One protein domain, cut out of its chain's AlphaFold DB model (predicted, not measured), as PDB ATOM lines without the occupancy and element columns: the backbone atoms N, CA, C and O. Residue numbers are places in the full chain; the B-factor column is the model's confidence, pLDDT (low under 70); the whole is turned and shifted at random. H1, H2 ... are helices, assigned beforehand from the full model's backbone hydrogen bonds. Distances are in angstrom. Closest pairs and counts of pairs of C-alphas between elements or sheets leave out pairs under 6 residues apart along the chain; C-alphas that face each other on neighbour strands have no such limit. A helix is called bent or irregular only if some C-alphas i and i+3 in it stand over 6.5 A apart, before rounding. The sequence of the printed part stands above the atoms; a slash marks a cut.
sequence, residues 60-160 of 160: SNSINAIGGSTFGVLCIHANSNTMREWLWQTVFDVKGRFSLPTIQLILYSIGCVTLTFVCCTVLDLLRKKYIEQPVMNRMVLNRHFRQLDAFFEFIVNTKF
ATOM      1  N   SER A  60     283.109 267.442 257.931       91.50
ATOM      2  CA  SER A  60     283.282 267.304 259.375       91.50
ATOM      3  C   SER A  60     281.974 266.842 260.002       91.50
ATOM      4  O   SER A  60     280.952 267.521 259.894       91.50
ATOM      5  N   ASN A  61     282.014 265.696 260.687       89.06
ATOM      6  CA  ASN A  61     280.832 265.091 261.306       89.06
ATOM      7  C   ASN A  61     280.167 266.038 262.311       89.06
ATOM      8  O   ASN A  61     278.948 266.168 262.314       89.06
ATOM      9  N   SER A  62     280.958 266.733 263.130       88.50
ATOM     10  CA  SER A  62     280.436 267.639 264.156       88.50
ATOM     11  C   SER A  62     279.769 268.868 263.545       88.50
ATOM     12  O   SER A  62     278.671 269.233 263.955       88.50
ATOM     13  N   ILE A  63     280.394 269.481 262.533       89.75
ATOM     14  CA  ILE A  63     279.828 270.655 261.853       89.75
ATOM     15  C   ILE A  63     278.538 270.269 261.135       89.75
ATOM     16  O   ILE A  63     277.550 270.986 261.240       89.75
ATOM     17  N   ASN A  64     278.514 269.115 260.468       90.06
ATOM     18  CA  ASN A  64     277.327 268.639 259.764       90.06
ATOM     19  C   ASN A  64     276.192 268.278 260.729       90.06
ATOM     20  O   ASN A  64     275.037 268.601 260.461       90.06
ATOM     21  N   ALA A  65     276.510 267.678 261.879       90.31
ATOM     22  CA  ALA A  65     275.525 267.382 262.914       90.31
ATOM     23  C   ALA A  65     274.909 268.662 263.502       90.31
ATOM     24  O   ALA A  65     273.685 268.759 263.613       90.31
ATOM     25  N   ILE A  66     275.731 269.663 263.836       92.56
ATOM     26  CA  ILE A  66     275.255 270.954 264.356       92.56
ATOM     27  C   ILE A  66     274.473 271.704 263.270       92.56
ATOM     28  O   ILE A  66     273.355 272.151 263.514       92.56
ATOM     29  N   GLY A  67     275.017 271.777 262.053       90.62
ATOM     30  CA  GLY A  67     274.396 272.428 260.899       90.62
ATOM     31  C   GLY A  67     273.021 271.847 260.580       90.62
ATOM     32  O   GLY A  67     272.048 272.592 260.483       90.62
ATOM     33  N   GLY A  68     272.903 270.519 260.543       91.25
ATOM     34  CA  GLY A  68     271.628 269.828 260.352       91.25
ATOM     35  C   GLY A  68     270.648 269.970 261.522       91.25
ATOM     36  O   GLY A  68     269.487 269.591 261.385       91.25
ATOM     37  N   SER A  69     271.081 270.482 262.677       94.44
ATOM     38  CA  SER A  69     270.231 270.707 263.859       94.44
ATOM     39  C   SER A  69     269.723 272.146 263.970       94.44
ATOM     40  O   SER A  69     268.812 272.410 264.748       94.44
ATOM     41  N   THR A  70     270.238 273.077 263.161       93.44
ATOM     42  CA  THR A  70     269.854 274.503 263.200       93.44
ATOM     43  C   THR A  70     268.355 274.738 262.994       93.44
ATOM     44  O   THR A  70     267.760 275.550 263.703       93.44
ATOM     45  N   PHE A  71     267.720 273.992 262.086       92.50
ATOM     46  CA  PHE A  71     266.270 274.058 261.886       92.50
ATOM     47  C   PHE A  71     265.496 273.559 263.115       92.50
ATOM     48  O   PHE A  71     264.563 274.216 263.570       92.50
ATOM     49  N   GLY A  72     265.916 272.439 263.708       93.81
ATOM     50  CA  GLY A  72     265.309 271.923 264.936       93.81
ATOM     51  C   GLY A  72     265.449 272.895 266.107       93.81
ATOM     52  O   GLY A  72     264.477 273.159 266.810       93.81
ATOM     53  N   VAL A  73     266.625 273.512 266.258       95.88
ATOM     54  CA  VAL A  73     266.873 274.574 267.242       95.88
ATOM     55  C   VAL A  73     265.898 275.732 267.054       95.88
ATOM     56  O   VAL A  73     265.294 276.166 268.037       95.88
ATOM     57  N   LEU A  74     265.708 276.210 265.818       92.75
ATOM     58  CA  LEU A  74     264.734 277.256 265.496       92.75
ATOM     59  C   LEU A  74     263.324 276.862 265.954       92.75
ATOM     60  O   LEU A  74     262.672 277.628 266.663       92.75
ATOM     61  N   CYS A  75     262.880 275.647 265.625       93.62
ATOM     62  CA  CYS A  75     261.571 275.152 266.038       93.62
ATOM     63  C   CYS A  75     261.424 275.069 267.565       93.62
ATOM     64  O   CYS A  75     260.374 275.421 268.093       93.62
ATOM     65  N   ILE A  76     262.458 274.631 268.284       94.31
ATOM     66  CA  ILE A  76     262.379 274.453 269.738       94.31
ATOM     67  C   ILE A  76     262.228 275.799 270.444       94.31
ATOM     68  O   ILE A  76     261.339 275.922 271.275       94.31
ATOM     69  N   HIS A  77     263.061 276.798 270.139       93.06
ATOM     70  CA  HIS A  77     263.078 278.040 270.922       93.06
ATOM     71  C   HIS A  77     262.110 279.124 270.416       93.06
ATOM     72  O   HIS A  77     261.712 279.983 271.204       93.06
ATOM     73  N   ALA A  78     261.742 279.119 269.124       90.81
ATOM     74  CA  ALA A  78     261.016 280.229 268.496       90.81
ATOM     75  C   ALA A  78     259.594 279.899 268.013       90.81
ATOM     76  O   ALA A  78     258.808 280.825 267.830       90.81
ATOM     77  N   ASN A  79     259.233 278.623 267.823       91.62
ATOM     78  CA  ASN A  79     257.941 278.253 267.221       91.62
ATOM     79  C   ASN A  79     256.723 278.613 268.088       91.62
ATOM     80  O   ASN A  79     255.637 278.845 267.568       91.62
ATOM     81  N   SER A  80     256.884 278.649 269.413       91.75
ATOM     82  CA  SER A  80     255.801 278.962 270.347       91.75
ATOM     83  C   SER A  80     256.063 280.274 271.078       91.75
ATOM     84  O   SER A  80     257.148 280.491 271.624       91.75
ATOM     85  N   ASN A  81     255.041 281.132 271.147       90.75
ATOM     86  CA  ASN A  81     255.091 282.360 271.943       90.75
ATOM     87  C   ASN A  81     255.285 282.047 273.430       90.75
ATOM     88  O   ASN A  81     256.124 282.672 274.068       90.75
ATOM     89  N   THR A  82     254.608 281.018 273.949       93.38
ATOM     90  CA  THR A  82     254.775 280.561 275.337       93.38
ATOM     91  C   THR A  82     256.214 280.139 275.613       93.38
ATOM     92  O   THR A  82     256.765 280.483 276.653       93.38
ATOM     93  N   MET A  83     256.861 279.446 274.668       93.75
ATOM     94  CA  MET A  83     258.266 279.059 274.813       93.75
ATOM     95  C   MET A  83     259.191 280.278 274.815       93.75
ATOM     96  O   MET A  83     260.090 280.369 275.648       93.75
ATOM     97  N   ARG A  84     258.961 281.239 273.914       92.50
ATOM     98  CA  ARG A  84     259.732 282.487 273.875       92.50
ATOM     99  C   ARG A  84     259.585 283.285 275.168       92.50
ATOM    100  O   ARG A  84     260.575 283.800 275.675       92.50
ATOM    101  N   GLU A  85     258.374 283.398 275.701       93.56
ATOM    102  CA  GLU A  85     258.119 284.091 276.964       93.56
ATOM    103  C   GLU A  85     258.765 283.367 278.143       93.56
ATOM    104  O   GLU A  85     259.469 283.988 278.939       93.56
ATOM    105  N   TRP A  86     258.610 282.046 278.215       94.31
ATOM    106  CA  TRP A  86     259.241 281.234 279.246       94.31
ATOM    107  C   TRP A  86     260.769 281.371 279.214       94.31
ATOM    108  O   TRP A  86     261.383 281.719 280.219       94.31
ATOM    109  N   LEU A  87     261.396 281.203 278.052       94.12
ATOM    110  CA  LEU A  87     262.850 281.252 277.935       94.12
ATOM    111  C   LEU A  87     263.405 282.669 278.165       94.12
ATOM    112  O   LEU A  87     264.296 282.875 278.986       94.12
ATOM    113  N   TRP A  88     262.885 283.669 277.451       93.44
ATOM    114  CA  TRP A  88     263.487 285.005 277.445       93.44
ATOM    115  C   TRP A  88     262.988 285.911 278.573       93.44
ATOM    116  O   TRP A  88     263.734 286.780 279.018       93.44
ATOM    117  N   GLN A  89     261.750 285.738 279.047       91.50
ATOM    118  CA  GLN A  89     261.210 286.552 280.144       91.50
ATOM    119  C   GLN A  89     261.322 285.846 281.495       91.50
ATOM    120  O   GLN A  89     261.660 286.501 282.471       91.50
ATOM    121  N   THR A  90     261.087 284.530 281.568       91.56
ATOM    122  CA  THR A  90     261.096 283.813 282.860       91.56
ATOM    123  C   THR A  90     262.481 283.273 283.223       91.56
ATOM    124  O   THR A  90     262.931 283.478 284.344       91.56
ATOM    125  N   VAL A  91     263.178 282.601 282.298       93.25
ATOM    126  CA  VAL A  91     264.493 281.989 282.583       93.25
ATOM    127  C   VAL A  91     265.610 283.031 282.573       93.25
ATOM    128  O   VAL A  91     266.388 283.108 283.522       93.25
ATOM    129  N   PHE A  92     265.704 283.838 281.513       92.69
ATOM    130  CA  PHE A  92     266.785 284.822 281.378       92.69
ATOM    131  C   PHE A  92     266.443 286.229 281.872       92.69
ATOM    132  O   PHE A  92     267.366 287.035 281.991       92.69
ATOM    133  N   ASP A  93     265.167 286.536 282.130       91.31
ATOM    134  CA  ASP A  93     264.681 287.873 282.507       91.31
ATOM    135  C   ASP A  93     265.391 289.006 281.745       91.31
ATOM    136  O   ASP A  93     266.037 289.894 282.306       91.31
ATOM    137  N   VAL A  94     265.318 288.959 280.412       88.19
ATOM    138  CA  VAL A  94     266.031 289.926 279.562       88.19
ATOM    139  C   VAL A  94     265.591 291.366 279.870       88.19
ATOM    140  O   VAL A  94     266.398 292.290 279.772       88.19
ATOM    141  N   LYS A  95     264.337 291.566 280.300       85.44
ATOM    142  CA  LYS A  95     263.788 292.883 280.650       85.44
ATOM    143  C   LYS A  95     264.417 293.450 281.930       85.44
ATOM    144  O   LYS A  95     264.824 294.610 281.927       85.44
ATOM    145  N   GLY A  96     264.547 292.654 282.992       86.44
ATOM    146  CA  GLY A  96     265.164 293.101 284.247       86.44
ATOM    147  C   GLY A  96     266.661 293.405 284.126       86.44
ATOM    148  O   GLY A  96     267.212 294.189 284.901       86.44
ATOM    149  N   ARG A  97     267.327 292.843 283.111       86.44
ATOM    150  CA  ARG A  97     268.780 292.957 282.906       86.44
ATOM    151  C   ARG A  97     269.227 294.196 282.126       86.44
ATOM    152  O   ARG A  97     270.426 294.452 282.075       86.44
ATOM    153  N   PHE A  98     268.313 295.014 281.593       84.50
ATOM    154  CA  PHE A  98     268.662 296.263 280.886       84.50
ATOM    155  C   PHE A  98     269.321 297.335 281.769       84.50
ATOM    156  O   PHE A  98     269.913 298.273 281.242       84.50
ATOM    157  N   SER A  99     269.232 297.206 283.094       88.00
ATOM    158  CA  SER A  99     269.894 298.099 284.054       88.00
ATOM    159  C   SER A  99     271.401 297.847 284.189       88.00
ATOM    160  O   SER A  99     272.110 298.671 284.767       88.00
ATOM    161  N   LEU A 100     271.905 296.725 283.663       85.50
ATOM    162  CA  LEU A 100     273.321 296.382 283.728       85.50
ATOM    163  C   LEU A 100     274.180 297.321 282.860       85.50
ATOM    164  O   LEU A 100     273.736 297.779 281.804       85.50
ATOM    165  N   PRO A 101     275.453 297.549 283.239       91.38
ATOM    166  CA  PRO A 101     276.424 298.224 282.381       91.38
ATOM    167  C   PRO A 101     276.512 297.574 280.993       91.38
ATOM    168  O   PRO A 101     276.507 296.347 280.874       91.38
ATOM    169  N   THR A 102     276.685 298.386 279.946       86.31
ATOM    170  CA  THR A 102     276.635 297.959 278.532       86.31
ATOM    171  C   THR A 102     277.480 296.719 278.226       86.31
ATOM    172  O   THR A 102     277.023 295.808 277.544       86.31
ATOM    173  N   ILE A 103     278.708 296.651 278.745       89.69
ATOM    174  CA  ILE A 103     279.618 295.516 278.517       89.69
ATOM    175  C   ILE A 103     279.095 294.230 279.167       89.69
ATOM    176  O   ILE A 103     279.125 293.170 278.543       89.69
ATOM    177  N   GLN A 104     278.573 294.317 280.392       89.69
ATOM    178  CA  GLN A 104     278.002 293.162 281.085       89.69
ATOM    179  C   GLN A 104     276.727 292.680 280.387       89.69
ATOM    180  O   GLN A 104     276.536 291.476 280.242       89.69
ATOM    181  N   LEU A 105     275.903 293.604 279.883       89.88
ATOM    182  CA  LEU A 105     274.711 293.279 279.101       89.88
ATOM    183  C   LEU A 105     275.059 292.519 277.811       89.88
ATOM    184  O   LEU A 105     274.398 291.533 277.482       89.88
ATOM    185  N   ILE A 106     276.107 292.943 277.097       90.62
ATOM    186  CA  ILE A 106     276.569 292.266 275.875       90.62
ATOM    187  C   ILE A 106     277.048 290.849 276.201       90.62
ATOM    188  O   ILE A 106     276.618 289.897 275.551       90.62
ATOM    189  N   LEU A 107     277.894 290.692 277.223       93.06
ATOM    190  CA  LEU A 107     278.401 289.378 277.634       93.06
ATOM    191  C   LEU A 107     277.271 288.444 278.072       93.06
ATOM    192  O   LEU A 107     277.240 287.286 277.659       93.06
ATOM    193  N   TYR A 108     276.318 288.963 278.849       92.62
ATOM    194  CA  TYR A 108     275.123 288.229 279.250       92.62
ATOM    195  C   TYR A 108     274.315 287.772 278.031       92.62
ATOM    196  O   TYR A 108     273.987 286.595 277.919       92.62
ATOM    197  N   SER A 109     274.068 288.673 277.077       91.12
ATOM    198  CA  SER A 109     273.293 288.368 275.867       91.12
ATOM    199  C   SER A 109     273.950 287.279 275.019       91.12
ATOM    200  O   SER A 109     273.278 286.334 274.606       91.12
ATOM    201  N   ILE A 110     275.266 287.371 274.799       94.38
ATOM    202  CA  ILE A 110     276.029 286.334 274.090       94.38
ATOM    203  C   ILE A 110     275.917 285.007 274.847       94.38
ATOM    204  O   ILE A 110     275.581 283.990 274.244       94.38
ATOM    205  N   GLY A 111     276.110 285.026 276.169       95.44
ATOM    206  CA  GLY A 111     275.992 283.844 277.022       95.44
ATOM    207  C   GLY A 111     274.625 283.162 276.920       95.44
ATOM    208  O   GLY A 111     274.564 281.957 276.681       95.44
ATOM    209  N   CYS A 112     273.528 283.917 277.029       94.75
ATOM    210  CA  CYS A 112     272.165 283.391 276.923       94.75
ATOM    211  C   CYS A 112     271.883 282.765 275.553       94.75
ATOM    212  O   CYS A 112     271.312 281.674 275.479       94.75
ATOM    213  N   VAL A 113     272.298 283.424 274.465       94.44
ATOM    214  CA  VAL A 113     272.097 282.921 273.096       94.44
ATOM    215  C   VAL A 113     272.926 281.661 272.853       94.44
ATOM    216  O   VAL A 113     272.392 280.673 272.351       94.44
ATOM    217  N   THR A 114     274.203 281.654 273.248       95.44
ATOM    218  CA  THR A 114     275.070 280.475 273.118       95.44
ATOM    219  C   THR A 114     274.534 279.304 273.935       95.44
ATOM    220  O   THR A 114     274.439 278.196 273.409       95.44
ATOM    221  N   LEU A 115     274.129 279.539 275.186       96.00
ATOM    222  CA  LEU A 115     273.567 278.503 276.049       96.00
ATOM    223  C   LEU A 115     272.286 277.917 275.450       96.00
ATOM    224  O   LEU A 115     272.171 276.701 275.323       96.00
ATOM    225  N   THR A 116     271.362 278.777 275.016       96.00
ATOM    226  CA  THR A 116     270.123 278.355 274.350       96.00
ATOM    227  C   THR A 116     270.427 277.500 273.128       96.00
ATOM    228  O   THR A 116     269.878 276.409 272.987       96.00
ATOM    229  N   PHE A 117     271.334 277.960 272.263       96.06
ATOM    230  CA  PHE A 117     271.703 277.237 271.052       96.06
ATOM    231  C   PHE A 117     272.269 275.849 271.370       96.06
ATOM    232  O   PHE A 117     271.844 274.862 270.767       96.06
ATOM    233  N   VAL A 118     273.180 275.746 272.344       96.25
ATOM    234  CA  VAL A 118     273.767 274.466 272.766       96.25
ATOM    235  C   VAL A 118     272.700 273.535 273.345       96.25
ATOM    236  O   VAL A 118     272.594 272.393 272.898       96.25
ATOM    237  N   CYS A 119     271.867 274.013 274.273       96.19
ATOM    238  CA  CYS A 119     270.795 273.217 274.875       96.19
ATOM    239  C   CYS A 119     269.807 272.701 273.817       96.19
ATOM    240  O   CYS A 119     269.521 271.505 273.771       96.19
ATOM    241  N   CYS A 120     269.333 273.570 272.923       96.00
ATOM    242  CA  CYS A 120     268.433 273.175 271.844       96.00
ATOM    243  C   CYS A 120     269.099 272.213 270.847       96.00
ATOM    244  O   CYS A 120     268.438 271.297 270.365       96.00
ATOM    245  N   THR A 121     270.397 272.373 270.559       96.38
ATOM    246  CA  THR A 121     271.131 271.457 269.667       96.38
ATOM    247  C   THR A 121     271.191 270.058 270.268       96.38
ATOM    248  O   THR A 121     270.938 269.077 269.576       96.38
ATOM    249  N   VAL A 122     271.472 269.950 271.570       95.88
ATOM    250  CA  VAL A 122     271.474 268.660 272.272       95.88
ATOM    251  C   VAL A 122     270.087 268.015 272.221       95.88
ATOM    252  O   VAL A 122     269.983 266.838 271.881       95.88
ATOM    253  N   LEU A 123     269.021 268.775 272.487       95.25
ATOM    254  CA  LEU A 123     267.645 268.272 272.404       95.25
ATOM    255  C   LEU A 123     267.282 267.777 270.995       95.25
ATOM    256  O   LEU A 123     266.667 266.720 270.861       95.25
ATOM    257  N   ASP A 124     267.698 268.487 269.945       95.75
ATOM    258  CA  ASP A 124     267.451 268.065 268.563       95.75
ATOM    259  C   ASP A 124     268.232 266.789 268.193       95.75
ATOM    260  O   ASP A 124     267.684 265.876 267.573       95.75
ATOM    261  N   LEU A 125     269.483 266.656 268.647       94.31
ATOM    262  CA  LEU A 125     270.264 265.428 268.458       94.31
ATOM    263  C   LEU A 125     269.635 264.226 269.183       94.31
ATOM    264  O   LEU A 125     269.599 263.121 268.633       94.31
ATOM    265  N   LEU A 126     269.095 264.436 270.389       94.44
ATOM    266  CA  LEU A 126     268.340 263.410 271.111       94.44
ATOM    267  C   LEU A 126     267.059 263.030 270.355       94.44
ATOM    268  O   LEU A 126     266.799 261.840 270.178       94.44
ATOM    269  N   ARG A 127     266.300 264.005 269.837       94.44
ATOM    270  CA  ARG A 127     265.111 263.757 269.001       94.44
ATOM    271  C   ARG A 127     265.454 262.898 267.785       94.44
ATOM    272  O   ARG A 127     264.760 261.919 267.512       94.44
ATOM    273  N   LYS A 128     266.537 263.223 267.074       91.94
ATOM    274  CA  LYS A 128     266.995 262.458 265.904       91.94
ATOM    275  C   LYS A 128     267.311 261.006 266.258       91.94
ATOM    276  O   LYS A 128     266.869 260.088 265.571       91.94
ATOM    277  N   LYS A 129     268.035 260.780 267.356       90.75
ATOM    278  CA  LYS A 129     268.455 259.432 267.764       90.75
ATOM    279  C   LYS A 129     267.311 258.590 268.339       90.75
ATOM    280  O   LYS A 129     267.191 257.417 268.006       90.75
ATOM    281  N   TYR A 130     266.487 259.168 269.211       92.88
ATOM    282  CA  TYR A 130     265.509 258.411 270.001       92.88
ATOM    283  C   TYR A 130     264.088 258.434 269.445       92.88
ATOM    284  O   TYR A 130     263.287 257.592 269.836       92.88
ATOM    285  N   ILE A 131     263.756 259.369 268.553       92.50
ATOM    286  CA  ILE A 131     262.405 259.494 267.990       92.50
ATOM    287  C   ILE A 131     262.451 259.282 266.481       92.50
ATOM    288  O   ILE A 131     261.764 258.407 265.966       92.50
ATOM    289  N   GLU A 132     263.291 260.028 265.767       90.44
ATOM    290  CA  GLU A 132     263.302 259.991 264.303       90.44
ATOM    291  C   GLU A 132     263.770 258.639 263.762       90.44
ATOM    292  O   GLU A 132     263.023 257.993 263.035       90.44
ATOM    293  N   GLN A 133     264.946 258.156 264.172       90.12
ATOM    294  CA  GLN A 133     265.449 256.845 263.745       90.12
ATOM    295  C   GLN A 133     264.455 255.690 263.986       90.12
ATOM    296  O   GLN A 133     264.179 254.950 263.041       90.12
ATOM    297  N   PRO A 134     263.863 255.505 265.184       89.69
ATOM    298  CA  PRO A 134     262.918 254.412 265.386       89.69
ATOM    299  C   PRO A 134     261.610 254.589 264.611       89.69
ATOM    300  O   PRO A 134     261.064 253.595 264.135       89.69
ATOM    301  N   VAL A 135     261.102 255.816 264.458       90.62
ATOM    302  CA  VAL A 135     259.886 256.074 263.670       90.62
ATOM    303  C   VAL A 135     260.142 255.814 262.187       90.62
ATOM    304  O   VAL A 135     259.371 255.087 261.564       90.62
ATOM    305  N   MET A 136     261.253 256.309 261.640       88.75
ATOM    306  CA  MET A 136     261.660 256.062 260.253       88.75
ATOM    307  C   MET A 136     261.835 254.568 259.982       88.75
ATOM    308  O   MET A 136     261.271 254.054 259.021       88.75
ATOM    309  N   ASN A 137     262.517 253.841 260.871       88.00
ATOM    310  CA  ASN A 137     262.687 252.395 260.726       88.00
ATOM    311  C   ASN A 137     261.335 251.661 260.705       88.00
ATOM    312  O   ASN A 137     261.127 250.774 259.879       88.00
ATOM    313  N   ARG A 138     260.384 252.057 261.565       86.06
ATOM    314  CA  ARG A 138     259.022 251.492 261.558       86.06
ATOM    315  C   ARG A 138     258.252 251.829 260.279       86.06
ATOM    316  O   ARG A 138     257.541 250.965 259.775       86.06
ATOM    317  N   MET A 139     258.388 253.046 259.753       83.88
ATOM    318  CA  MET A 139     257.712 253.456 258.515       83.88
ATOM    319  C   MET A 139     258.250 252.712 257.295       83.88
ATOM    320  O   MET A 139     257.457 252.203 256.509       83.88
ATOM    321  N   VAL A 140     259.571 252.553 257.182       83.88
ATOM    322  CA  VAL A 140     260.211 251.802 256.085       83.88
ATOM    323  C   VAL A 140     259.807 250.320 256.096       83.88
ATOM    324  O   VAL A 140     259.661 249.692 255.047       83.88
ATOM    325  N   LEU A 141     259.556 249.743 257.275       81.56
ATOM    326  CA  LEU A 141     259.038 248.375 257.401       81.56
ATOM    327  C   LEU A 141     257.581 248.234 256.919       81.56
ATOM    328  O   LEU A 141     257.152 247.120 256.598       81.56
ATOM    329  N   ASN A 142     256.821 249.326 256.806       86.81
ATOM    330  CA  ASN A 142     255.423 249.282 256.397       86.81
ATOM    331  C   ASN A 142     255.272 248.943 254.900       86.81
ATOM    332  O   ASN A 142     255.952 249.501 254.036       86.81
ATOM    333  N   ARG A 143     254.350 248.031 254.561       80.75
ATOM    334  CA  ARG A 143     254.174 247.530 253.181       80.75
ATOM    335  C   ARG A 143     253.726 248.627 252.212       80.75
ATOM    336  O   ARG A 143     254.221 248.676 251.092       80.75
ATOM    337  N   HIS A 144     252.833 249.509 252.656       82.94
ATOM    338  CA  HIS A 144     252.347 250.631 251.848       82.94
ATOM    339  C   HIS A 144     253.462 251.620 251.506       82.94
ATOM    340  O   HIS A 144     253.530 252.087 250.375       82.94
ATOM    341  N   PHE A 145     254.364 251.886 252.454       83.94
ATOM    342  CA  PHE A 145     255.477 252.808 252.235       83.94
ATOM    343  C   PHE A 145     256.433 252.270 251.164       83.94
ATOM    344  O   PHE A 145     256.739 252.973 250.211       83.94
ATOM    345  N   ARG A 146     256.771 250.973 251.216       80.38
ATOM    346  CA  ARG A 146     257.582 250.322 250.169       80.38
ATOM    347  C   ARG A 146     256.947 250.333 248.779       80.38
ATOM    348  O   ARG A 146     257.663 250.431 247.790       80.38
ATOM    349  N   GLN A 147     255.623 250.200 248.688       85.31
ATOM    350  CA  GLN A 147     254.929 250.276 247.398       85.31
ATOM    351  C   GLN A 147     254.969 251.690 246.815       85.31
ATOM    352  O   GLN A 147     255.155 251.842 245.612       85.31
ATOM    353  N   LEU A 148     254.823 252.709 247.666       86.88
ATOM    354  CA  LEU A 148     254.954 254.105 247.263       86.88
ATOM    355  C   LEU A 148     256.387 254.432 246.844       86.88
ATOM    356  O   LEU A 148     256.563 255.021 245.785       86.88
ATOM    357  N   ASP A 149     257.396 253.997 247.603       86.38
ATOM    358  CA  ASP A 149     258.806 254.196 247.247       86.38
ATOM    359  C   ASP A 149     259.132 253.567 245.885       86.38
ATOM    360  O   ASP A 149     259.687 254.234 245.016       86.38
ATOM    361  N   ALA A 150     258.703 252.322 245.644       86.62
ATOM    362  CA  ALA A 150     258.896 251.658 244.353       86.62
ATOM    363  C   ALA A 150     258.183 252.383 243.195       86.62
ATOM    364  O   ALA A 150     258.711 252.461 242.087       86.62
ATOM    365  N   PHE A 151     256.990 252.931 243.440       89.06
ATOM    366  CA  PHE A 151     256.261 253.731 242.458       89.06
ATOM    367  C   PHE A 151     256.953 255.072 242.166       89.06
ATOM    368  O   PHE A 151     257.049 255.472 241.006       89.06
ATOM    369  N   PHE A 152     257.470 255.756 243.192       88.31
ATOM    370  CA  PHE A 152     258.242 256.988 243.029       88.31
ATOM    371  C   PHE A 152     259.538 256.741 242.252       88.31
ATOM    372  O   PHE A 152     259.813 257.472 241.302       88.31
ATOM    373  N   GLU A 153     260.290 255.694 242.595       90.12
ATOM    374  CA  GLU A 153     261.492 255.290 241.855       90.12
ATOM    375  C   GLU A 153     261.178 254.971 240.389       90.12
ATOM    376  O   GLU A 153     261.900 255.405 239.490       90.12
ATOM    377  N   PHE A 154     260.064 254.280 240.124       90.88
ATOM    378  CA  PHE A 154     259.595 254.020 238.763       90.88
ATOM    379  C   PHE A 154     259.294 255.315 237.992       90.88
ATOM    380  O   PHE A 154     259.725 255.452 236.848       90.88
ATOM    381  N   ILE A 155     258.595 256.284 238.598       88.81
ATOM    382  CA  ILE A 155     258.305 257.584 237.964       88.81
ATOM    383  C   ILE A 155     259.589 258.357 237.665       88.81
ATOM    384  O   ILE A 155     259.709 258.949 236.593       88.81
ATOM    385  N   VAL A 156     260.535 258.388 238.604       90.06
ATOM    386  CA  VAL A 156     261.797 259.116 238.423       90.06
ATOM    387  C   VAL A 156     262.607 258.495 237.285       90.06
ATOM    388  O   VAL A 156     263.026 259.224 236.393       90.06
ATOM    389  N   ASN A 157     262.737 257.167 237.240       85.62
ATOM    390  CA  ASN A 157     263.472 256.466 236.178       85.62
ATOM    391  C   ASN A 157     262.770 256.448 234.811       85.62
ATOM    392  O   ASN A 157     263.391 256.076 233.825       85.62
ATOM    393  N   THR A 158     261.482 256.790 234.729       84.75
ATOM    394  CA  THR A 158     260.766 256.885 233.441       84.75
ATOM    395  C   THR A 158     260.671 258.311 232.905       84.75
ATOM    396  O   THR A 158     260.337 258.494 231.736       84.75
ATOM    397  N   LYS A 159     260.941 259.328 233.734       70.31
ATOM    398  CA  LYS A 159     260.918 260.746 233.335       70.31
ATOM    399  C   LYS A 159     262.301 261.351 233.068       70.31
ATOM    400  O   LYS A 159     262.358 262.516 232.670       70.31
ATOM    401  N   PHE A 160     263.366 260.581 233.250       55.59
ATOM    402  CA  PHE A 160     264.749 260.910 232.901       55.59
ATOM    403  C   PHE A 160     265.351 259.775 232.075       55.59
ATOM    404  O   PHE A 160     266.307 260.065 231.323       55.59
TER     405      PHE A 160
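What this domain is: This is residues 60 to 160 of the 160 residues of an uncharacterized protein of Ruminococcus sp. AM27-27 (UniProt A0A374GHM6). One long helix, H5, makes the length of the model; H2 crosses it and packs on residues 116 to 124, and the last helix, H6, turns off at its far end to make a corner. H1 sits by H5 near this crossing, H3 is near H5, and the small H4 lies by its beginning. Residues 129 to 139 of H5 and 150 to 159 of H6 stick out. The printed part has 101 residues with six named helices, H1 to H6 in chain order, and no named strand: all helix, extended, radius of gyration of the C-alphas 20.8 A, spans 65 by 29 by 24 A.

How they stand to each other: H1, residues 61 to 67, and H2, residues 70 to 78, meet only through their link. H3, residues 81 to 91, touches H2 only at the corner, closest C-alphas Ala 78 and Arg 84, 6.0 A. H4, residues 96 to 99, is apart from H3. H5, residues 102 to 141, touches H2 with residues 116 to 124 alone, at a steep tilt of 65 degrees, opposite ways; the closest C-alphas are Val 73 and Cys 120, 5.1 A. H1 and H5 are close but not clearly touching, closest C-alphas Ile 66 and Thr 121, 6.7 A. H6, residues 143 to 159, is about perpendicular to H5, at 81 degrees. In H1, H2 and H6 every O i to N i+4 pair is within hydrogen-bond range, in H3 6 of 7 and in H5 33 of 36; H4 is too short for such a pair.

Where its parts are: H1 begins at C-alpha 61 (280.832, 265.091, 261.306). H3 measures 14.2 A. H4 is irregular, only just: C-alphas 96 and 99 are 6.9 A apart. H5 measures 56.7 A, with a kink of 28 degrees near residue 132. H6 measures 24.8 A and ends at C-alpha 159 (260.918, 260.746, 233.335).

The domain as a whole: The C-alphas farthest apart, Pro 101 and Thr 158, are 65.9 A apart. The printed part has no cut, and its five links are tight. Mean pLDDT of the printed part is 90.2, with residue 160 under 70.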